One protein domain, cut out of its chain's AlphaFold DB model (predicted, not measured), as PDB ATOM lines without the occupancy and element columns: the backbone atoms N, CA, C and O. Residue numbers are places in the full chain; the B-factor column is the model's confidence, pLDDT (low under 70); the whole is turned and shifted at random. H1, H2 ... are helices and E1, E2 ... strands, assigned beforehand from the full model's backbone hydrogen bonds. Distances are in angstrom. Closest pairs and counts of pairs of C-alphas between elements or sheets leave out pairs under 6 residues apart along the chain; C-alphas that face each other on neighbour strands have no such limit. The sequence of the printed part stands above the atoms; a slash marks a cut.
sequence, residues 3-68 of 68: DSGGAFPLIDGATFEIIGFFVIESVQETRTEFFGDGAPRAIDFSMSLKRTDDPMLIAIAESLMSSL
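This is residues 3 to 68 of the 68 residues of the protein "Putative phage P2 GpU family protein" of Haemophilus haemolyticus M21127 (UniProt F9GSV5). A long two-stranded ribbon of E2 and E3 makes the main arm; near residue 21 E2 bends away to form a smaller hairpin with E1, and beyond E3 residues 55 to 68, with H1, stick out. The strands make a meander, each the antiparallel neighbour of the one before, in the order E1, E2, E3. The printed part has 66 residues, mixed helices and strands, extended, with a radius of gyration of the C-alphas of 18.6 A and spans of 65 by 26 by 15 A.

E1, residues 8 to 11, and E2, residues 18 to 34, form a hairpin, with N 10 and O 20 within hydrogen-bond range at 2.8 A. E2 bends by 97 degrees at residue 21. Its residues 22 to 34 pair with E3, residues 40 to 51, in a second hairpin; N 30 and O 44 are 2.8 A apart. H1, residues 55 to 66, is not on this twisted sheet; every O i to N i+4 pair in it is within hydrogen-bond range.

E1, 9.5 A long, begins at C-alpha 8 (176.358, 232.366, 223.686). E2 measures 36.3 A and E3 30.9 A. H1, 16.3 A, ends at C-alpha 66 (170.209, 250.432, 204.714).

The farthest C-alphas, Gly 36 and Ser 67, are 64.9 A apart. The printed part has no cut and no long link. Residue 68 has pLDDT under 70.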
ATOM      1  N   ASP A   3     179.905 222.506 227.358       88.62
ATOM      2  CA  ASP A   3     179.605 221.143 226.878       88.62
ATOM      3  C   ASP A   3     178.511 221.061 225.801       88.62
ATOM      4  O   ASP A   3     178.340 220.026 225.164       88.62
ATOM      5  N   SER A   4     177.747 222.137 225.589       89.75
ATOM      6  CA  SER A   4     176.713 222.165 224.546       89.75
ATOM      7  C   SER A   4     177.268 222.467 223.154       89.75
ATOM      8  O   SER A   4     176.549 222.285 222.176       89.75
ATOM      9  N   GLY A   5     178.495 222.995 223.055       85.25
ATOM     10  CA  GLY A   5     179.056 223.514 221.801       85.25
ATOM     11  C   GLY A   5     178.304 224.720 221.216       85.25
ATOM     12  O   GLY A   5     178.644 225.184 220.131       85.25
ATOM     13  N   GLY A   6     177.279 225.224 221.910       90.31
ATOM     14  CA  GLY A   6     176.485 226.366 221.479       90.31
ATOM     15  C   GLY A   6     177.250 227.681 221.590       90.31
ATOM     16  O   GLY A   6     178.104 227.850 222.463       90.31
ATOM     17  N   ALA A   7     176.906 228.620 220.711       92.62
ATOM     18  CA  ALA A   7     177.350 229.998 220.820       92.62
ATOM     19  C   ALA A   7     176.451 230.776 221.792       92.62
ATOM     20  O   ALA A   7     175.225 230.678 221.724       92.62
ATOM     21  N   PHE A   8     177.056 231.568 222.675       92.31
ATOM     22  CA  PHE A   8     176.358 232.366 223.686       92.31
ATOM     23  C   PHE A   8     176.757 233.841 223.589       92.31
ATOM     24  O   PHE A   8     177.905 234.128 223.240       92.31
ATOM     25  N   PRO A   9     175.848 234.783 223.900       92.50
ATOM     26  CA  PRO A   9     176.169 236.200 223.850       92.50
ATOM     27  C   PRO A   9     177.161 236.571 224.957       92.50
ATOM     28  O   PRO A   9     176.961 236.229 226.123       92.50
ATOM     29  N   LEU A  10     178.206 237.310 224.591       94.12
ATOM     30  CA  LEU A  10     179.048 238.034 225.533       94.12
ATOM     31  C   LEU A  10     178.511 239.460 225.649       94.12
ATOM     32  O   LEU A  10     178.409 240.166 224.646       94.12
ATOM     33  N   ILE A  11     178.148 239.860 226.863       94.50
ATOM     34  CA  ILE A  11     177.515 241.150 227.142       94.50
ATOM     35  C   ILE A  11     178.430 241.947 228.065       94.50
ATOM     36  O   ILE A  11     178.867 241.432 229.096       94.50
ATOM     37  N   ASP A  12     178.708 243.195 227.698       95.12
ATOM     38  CA  ASP A  12     179.413 244.134 228.563       95.12
ATOM     39  C   ASP A  12     178.520 244.508 229.758       95.12
ATOM     40  O   ASP A  12     177.396 244.988 229.597       95.12
ATOM     41  N   GLY A  13     179.009 244.271 230.977       94.38
ATOM     42  CA  GLY A  13     178.238 244.513 232.199       94.38
ATOM     43  C   GLY A  13     178.055 245.991 232.566       94.38
ATOM     44  O   GLY A  13     177.194 246.298 233.384       94.38
ATOM     45  N   ALA A  14     178.850 246.901 231.997       96.94
ATOM     46  CA  ALA A  14     178.768 248.337 232.242       96.94
ATOM     47  C   ALA A  14     177.868 249.048 231.221       96.94
ATOM     48  O   ALA A  14     177.128 249.957 231.598       96.94
ATOM     49  N   THR A  15     177.921 248.648 229.947       95.19
ATOM     50  CA  THR A  15     177.162 249.300 228.862       95.19
ATOM     51  C   THR A  15     175.927 248.522 228.411       95.19
ATOM     52  O   THR A  15     175.093 249.086 227.706       95.19
ATOM     53  N   PHE A  16     175.784 247.257 228.820       91.75
ATOM     54  CA  PHE A  16     174.778 246.306 228.320       91.75
ATOM     55  C   PHE A  16     174.891 245.997 226.818       91.75
ATOM     56  O   PHE A  16     173.966 245.439 226.225       91.75
ATOM     57  N   GLU A  17     176.018 246.336 226.193       90.19
ATOM     58  CA  GLU A  17     176.266 246.054 224.783       90.19
ATOM     59  C   GLU A  17     176.526 244.561 224.558       90.19
ATOM     60  O   GLU A  17     177.283 243.923 225.294       90.19
ATOM     61  N   ILE A  18     175.920 243.999 223.509       90.19
ATOM     62  CA  ILE A  18     176.253 242.654 223.036       90.19
ATOM     63  C   ILE A  18     177.536 242.760 222.210       90.19
ATOM     64  O   ILE A  18     177.520 243.256 221.088       90.19
ATOM     65  N   ILE A  19     178.637 242.244 222.751       91.88
ATOM     66  CA  ILE A  19     179.953 242.240 222.099       91.88
ATOM     67  C   ILE A  19     179.981 241.241 220.925       91.88
ATOM     68  O   ILE A  19     180.696 241.437 219.940       91.88
ATOM     69  N   GLY A  20     179.213 240.153 221.024       91.44
ATOM     70  CA  GLY A  20     179.096 239.115 219.996       91.44
ATOM     71  C   GLY A  20     178.643 237.775 220.573       91.44
ATOM     72  O   GLY A  20     178.381 237.664 221.771       91.44
ATOM     73  N   PHE A  21     178.579 236.747 219.732       92.88
ATOM     74  CA  PHE A  21     178.261 235.373 220.109       92.88
ATOM     75  C   PHE A  21     179.517 234.509 220.063       92.88
ATOM     76  O   PHE A  21     180.217 234.443 219.054       92.88
ATOM     77  N   PHE A  22     179.798 233.796 221.147       94.19
ATOM     78  CA  PHE A  22     181.043 233.056 221.310       94.19
ATOM     79  C   PHE A  22     180.789 231.602 221.681       94.19
ATOM     80  O   PHE A  22     179.925 231.305 222.508       94.19
ATOM     81  N   VAL A  23     181.590 230.705 221.113       95.38
ATOM     82  CA  VAL A  23     181.763 229.344 221.635       95.38
ATOM     83  C   VAL A  23     182.947 229.318 222.593       95.38
ATOM     84  O   VAL A  23     183.922 230.055 222.424       95.38
ATOM     85  N   ILE A  24     182.859 228.455 223.601       96.00
ATOM     86  CA  ILE A  24     183.957 228.187 224.530       96.00
ATOM     87  C   ILE A  24     184.796 227.060 223.929       96.00
ATOM     88  O   ILE A  24     184.302 225.945 223.787       96.00
ATOM     89  N   GLU A  25     186.049 227.342 223.572       95.00
ATOM     90  CA  GLU A  25     186.965 226.338 223.009       95.00
ATOM     91  C   GLU A  25     187.723 225.582 224.101       95.00
ATOM     92  O   GLU A  25     187.989 224.387 223.967       95.00
ATOM     93  N   SER A  26     188.070 226.264 225.196       95.44
ATOM     94  CA  SER A  26     188.769 225.645 226.318       95.44
ATOM     95  C   SER A  26     188.503 226.368 227.634       95.44
ATOM     96  O   SER A  26     188.290 227.582 227.657       95.44
ATOM     97  N   VAL A  27     188.564 225.613 228.732       96.00
ATOM     98  CA  VAL A  27     188.579 226.128 230.106       96.00
ATOM     99  C   VAL A  27     189.716 225.442 230.852       96.00
ATOM    100  O   VAL A  27     189.837 224.215 230.815       96.00
ATOM    101  N   GLN A  28     190.573 226.223 231.495       97.38
ATOM    102  CA  GLN A  28     191.618 225.732 232.387       97.38
ATOM    103  C   GLN A  28     191.355 226.285 233.785       97.38
ATOM    104  O   GLN A  28     191.151 227.483 233.933       97.38
ATOM    105  N   GLU A  29     191.385 225.424 234.802       97.50
ATOM    106  CA  GLU A  29     191.162 225.804 236.201       97.50
ATOM    107  C   GLU A  29     192.327 225.355 237.083       97.50
ATOM    108  O   GLU A  29     192.839 224.242 236.948       97.50
ATOM    109  N   THR A  30     192.701 226.204 238.035       98.31
ATOM    110  CA  THR A  30     193.596 225.897 239.148       98.31
ATOM    111  C   THR A  30     192.833 226.108 240.448       98.31
ATOM    112  O   THR A  30     192.254 227.164 240.683       98.31
ATOM    113  N   ARG A  31     192.810 225.078 241.293       98.31
ATOM    114  CA  ARG A  31     192.047 225.057 242.545       98.31
ATOM    115  C   ARG A  31     193.001 225.143 243.724       98.31
ATOM    116  O   ARG A  31     193.947 224.359 243.799       98.31
ATOM    117  N   THR A  32     192.752 226.079 244.629       98.19
ATOM    118  CA  THR A  32     193.598 226.352 245.796       98.19
ATOM    119  C   THR A  32     192.742 226.572 247.045       98.19
ATOM    120  O   THR A  32     191.512 226.636 246.970       98.19
ATOM    121  N   GLU A  33     193.399 226.645 248.211       97.50
ATOM    122  CA  GLU A  33     192.758 226.898 249.509       97.50
ATOM    123  C   GLU A  33     191.609 225.918 249.804       97.50
ATOM    124  O   GLU A  33     190.441 226.276 249.748       97.50
ATOM    125  N   PHE A  34     191.905 224.655 250.102       98.25
ATOM    126  CA  PHE A  34     190.859 223.645 250.296       98.25
ATOM    127  C   PHE A  34     190.271 223.666 251.714       98.25
ATOM    128  O   PHE A  34     190.993 223.791 252.706       98.25
ATOM    129  N   PHE A  35     188.951 223.507 251.819       97.50
ATOM    130  CA  PHE A  35     188.289 223.128 253.066       97.50
ATOM    131  C   PHE A  35     188.701 221.707 253.493       97.50
ATOM    132  O   PHE A  35     189.290 220.947 252.722       97.50
ATOM    133  N   GLY A  36     188.364 221.316 254.727       97.88
ATOM    134  CA  GLY A  36     188.684 219.981 255.255       97.88
ATOM    135  C   GLY A  36     188.016 218.818 254.507       97.88
ATOM    136  O   GLY A  36     188.466 217.684 254.632       97.88
ATOM    137  N   ASP A  37     186.974 219.091 253.720       97.38
ATOM    138  CA  ASP A  37     186.291 218.131 252.845       97.38
ATOM    139  C   ASP A  37     186.849 218.109 251.406       97.38
ATOM    140  O   ASP A  37     186.361 217.357 250.564       97.38
ATOM    141  N   GLY A  38     187.878 218.911 251.114       97.25
ATOM    142  CA  GLY A  38     188.495 219.003 249.793       97.25
ATOM    143  C   GLY A  38     187.765 219.919 248.809       97.25
ATOM    144  O   GLY A  38     188.174 219.993 247.650       97.25
ATOM    145  N   ALA A  39     186.722 220.645 249.226       98.12
ATOM    146  CA  ALA A  39     186.134 221.683 248.388       98.12
ATOM    147  C   ALA A  39     187.088 222.896 248.291       98.12
ATOM    148  O   ALA A  39     187.588 223.367 249.317       98.12
ATOM    149  N   PRO A  40     187.379 223.417 247.084       98.12
ATOM    150  CA  PRO A  40     188.246 224.580 246.929       98.12
ATOM    151  C   PRO A  40     187.548 225.857 247.404       98.12
ATOM    152  O   PRO A  40     186.360 226.060 247.151       98.12
ATOM    153  N   ARG A  41     188.299 226.749 248.050       97.75
ATOM    154  CA  ARG A  41     187.845 228.103 248.415       97.75
ATOM    155  C   ARG A  41     188.221 229.134 247.363       97.75
ATOM    156  O   ARG A  41     187.609 230.197 247.328       97.75
ATOM    157  N   ALA A  42     189.200 228.821 246.520       98.12
ATOM    158  CA  ALA A  42     189.605 229.640 245.392       98.12
ATOM    159  C   ALA A  42     189.747 228.779 244.128       98.12
ATOM    160  O   ALA A  42     190.288 227.669 244.160       98.12
ATOM    161  N   ILE A  43     189.221 229.297 243.018       98.19
ATOM    162  CA  ILE A  43     189.326 228.701 241.686       98.19
ATOM    163  C   ILE A  43     189.771 229.812 240.741       98.19
ATOM    164  O   ILE A  43     188.976 230.679 240.380       98.19
ATOM    165  N   ASP A  44     191.039 229.771 240.351       98.38
ATOM    166  CA  ASP A  44     191.564 230.609 239.280       98.38
ATOM    167  C   ASP A  44     191.301 229.908 237.955       98.38
ATOM    168  O   ASP A  44     191.570 228.713 237.816       98.38
ATOM    169  N   PHE A  45     190.786 230.630 236.967       97.62
ATOM    170  CA  PHE A  45     190.474 230.035 235.676       97.62
ATOM    171  C   PHE A  45     190.817 230.950 234.509       97.62
ATOM    172  O   PHE A  45     190.817 232.176 234.619       97.62
ATOM    173  N   SER A  46     191.089 230.328 233.368       97.94
ATOM    174  CA  SER A  46     191.209 230.988 232.075       97.94
ATOM    175  C   SER A  46     190.331 230.286 231.044       97.94
ATOM    176  O   SER A  46     190.060 229.086 231.132       97.94
ATOM    177  N   MET A  47     189.853 231.060 230.071       96.12
ATOM    178  CA  MET A  47     188.970 230.574 229.017       96.12
ATOM    179  C   MET A  47     189.428 231.078 227.655       96.12
ATOM    180  O   MET A  47     189.787 232.247 227.514       96.12
ATOM    181  N   SER A  48     189.336 230.207 226.652       96.44
ATOM    182  CA  SER A  48     189.494 230.579 225.246       96.44
ATOM    183  C   SER A  48     188.120 230.676 224.598       96.44
ATOM    184  O   SER A  48     187.348 229.713 224.621       96.44
ATOM    185  N   LEU A  49     187.811 231.841 224.032       95.56
ATOM    186  CA  LEU A  49     186.551 232.113 223.346       95.56
ATOM    187  C   LEU A  49     186.803 232.330 221.859       95.56
ATOM    188  O   LEU A  49     187.682 233.106 221.483       95.56
ATOM    189  N   LYS A  50     185.968 231.718 221.021       94.06
ATOM    190  CA  LYS A  50     185.950 231.978 219.583       94.06
ATOM    191  C   LYS A  50     184.646 232.646 219.191       94.06
ATOM    192  O   LYS A  50     183.567 232.113 219.447       94.06
ATOM    193  N   ARG A  51     184.760 233.813 218.558       93.31
ATOM    194  CA  ARG A  51     183.622 234.548 217.999       93.31
ATOM    195  C   ARG A  51     182.997 233.737 216.861       93.31
ATOM    196  O   ARG A  51     183.719 233.161 216.049       93.31
ATOM    197  N   THR A  52     181.672 233.672 216.835       91.19
ATOM    198  CA  THR A  52     180.887 232.854 215.892       91.19
ATOM    199  C   THR A  52     179.975 233.663 214.994       91.19
ATOM    200  O   THR A  52     179.442 233.120 214.030       91.19
ATOM    201  N   ASP A  53     179.805 234.948 215.284       84.81
ATOM    202  CA  ASP A  53     179.112 235.880 214.417       84.81
ATOM    203  C   ASP A  53     179.795 235.853 213.048       84.81
ATOM    204  O   ASP A  53     181.012 236.029 212.951       84.81
ATOM    205  N   ASP A  54     179.010 235.612 211.998       79.62
ATOM    206  CA  ASP A  54     179.494 235.645 210.625       79.62
ATOM    207  C   ASP A  54     179.545 237.113 210.164       79.62
ATOM    208  O   ASP A  54     178.488 237.731 209.978       79.62
ATOM    209  N   PRO A  55     180.743 237.697 209.962       70.25
ATOM    210  CA  PRO A  55     180.871 239.090 209.551       70.25
ATOM    211  C   PRO A  55     180.207 239.354 208.196       70.25
ATOM    212  O   PRO A  55     179.732 240.461 207.956       70.25
ATOM    213  N   MET A  56     180.145 238.347 207.314       72.38
ATOM    214  CA  MET A  56     179.467 238.465 206.024       72.38
ATOM    215  C   MET A  56     177.958 238.524 206.210       72.38
ATOM    216  O   MET A  56     177.300 239.344 205.576       72.38
ATOM    217  N   LEU A  57     177.404 237.698 207.098       74.75
ATOM    218  CA  LEU A  57     175.976 237.725 207.403       74.75
ATOM    219  C   LEU A  57     175.566 239.065 208.031       74.75
ATOM    220  O   LEU A  57     174.536 239.619 207.654       74.75
ATOM    221  N   ILE A  58     176.395 239.609 208.929       73.38
ATOM    222  CA  ILE A  58     176.188 240.935 209.528       73.38
ATOM    223  C   ILE A  58     176.227 242.023 208.448       73.38
ATOM    224  O   ILE A  58     175.280 242.793 208.332       73.38
ATOM    225  N   ALA A  59     177.259 242.043 207.599       76.25
ATOM    226  CA  ALA A  59     177.385 243.037 206.531       76.25
ATOM    227  C   ALA A  59     176.239 242.959 205.503       76.25
ATOM    228  O   ALA A  59     175.761 243.983 205.011       76.25
ATOM    229  N   ILE A  60     175.765 241.749 205.186       80.69
ATOM    230  CA  ILE A  60     174.593 241.545 204.325       80.69
ATOM    231  C   ILE A  60     173.335 242.096 205.006       80.69
ATOM    232  O   ILE A  60     172.557 242.796 204.359       80.69
ATOM    233  N   ALA A  61     173.135 241.819 206.297       73.38
ATOM    234  CA  ALA A  61     171.991 242.323 207.050       73.38
ATOM    235  C   ALA A  61     171.989 243.859 207.143       73.38
ATOM    236  O   ALA A  61     170.952 244.480 206.923       73.38
ATOM    237  N   GLU A  62     173.143 244.480 207.398       79.94
ATOM    238  CA  GLU A  62     173.305 245.940 207.414       79.94
ATOM    239  C   GLU A  62     173.018 246.569 206.043       79.94
ATOM    240  O   GLU A  62     172.295 247.561 205.956       79.94
ATOM    241  N   SER A  63     173.519 245.968 204.958       86.75
ATOM    242  CA  SER A  63     173.263 246.420 203.583       86.75
ATOM    243  C   SER A  63     171.774 246.374 203.220       86.75
ATOM    244  O   SER A  63     171.244 247.326 202.648       86.75
ATOM    245  N   LEU A  64     171.078 245.295 203.599       85.94
ATOM    246  CA  LEU A  64     169.639 245.133 203.369       85.94
ATOM    247  C   LEU A  64     168.785 246.072 204.231       85.94
ATOM    248  O   LEU A  64     167.731 246.508 203.784       85.94
ATOM    249  N   MET A  65     169.214 246.381 205.457       81.56
ATOM    250  CA  MET A  65     168.516 247.345 206.316       81.56
ATOM    251  C   MET A  65     168.744 248.799 205.885       81.56
ATOM    252  O   MET A  65     167.884 249.634 206.124       81.56
ATOM    253  N   SER A  66     169.876 249.101 205.246       80.62
ATOM    254  CA  SER A  66     170.209 250.432 204.714       80.62
ATOM    255  C   SER A  66     169.503 250.754 203.386       80.62
ATOM    256  O   SER A  66     169.392 251.916 202.997       80.62
ATOM    257  N   SER A  67     169.032 249.730 202.666       75.62
ATOM    258  CA  SER A  67     168.321 249.876 201.390       75.62
ATOM    259  C   SER A  67     166.789 249.926 201.512       75.62
ATOM    260  O   SER A  67     166.112 250.034 200.484       75.62
ATOM    261  N   LEU A  68     166.259 249.860 202.738       63.53
ATOM    262  CA  LEU A  68     164.846 250.036 203.103       63.53
ATOM    263  C   LEU A  68     164.609 251.433 203.688       63.53
ATOM    264  O   LEU A  68     163.524 251.990 203.404       63.53
TER     265      LEU A  68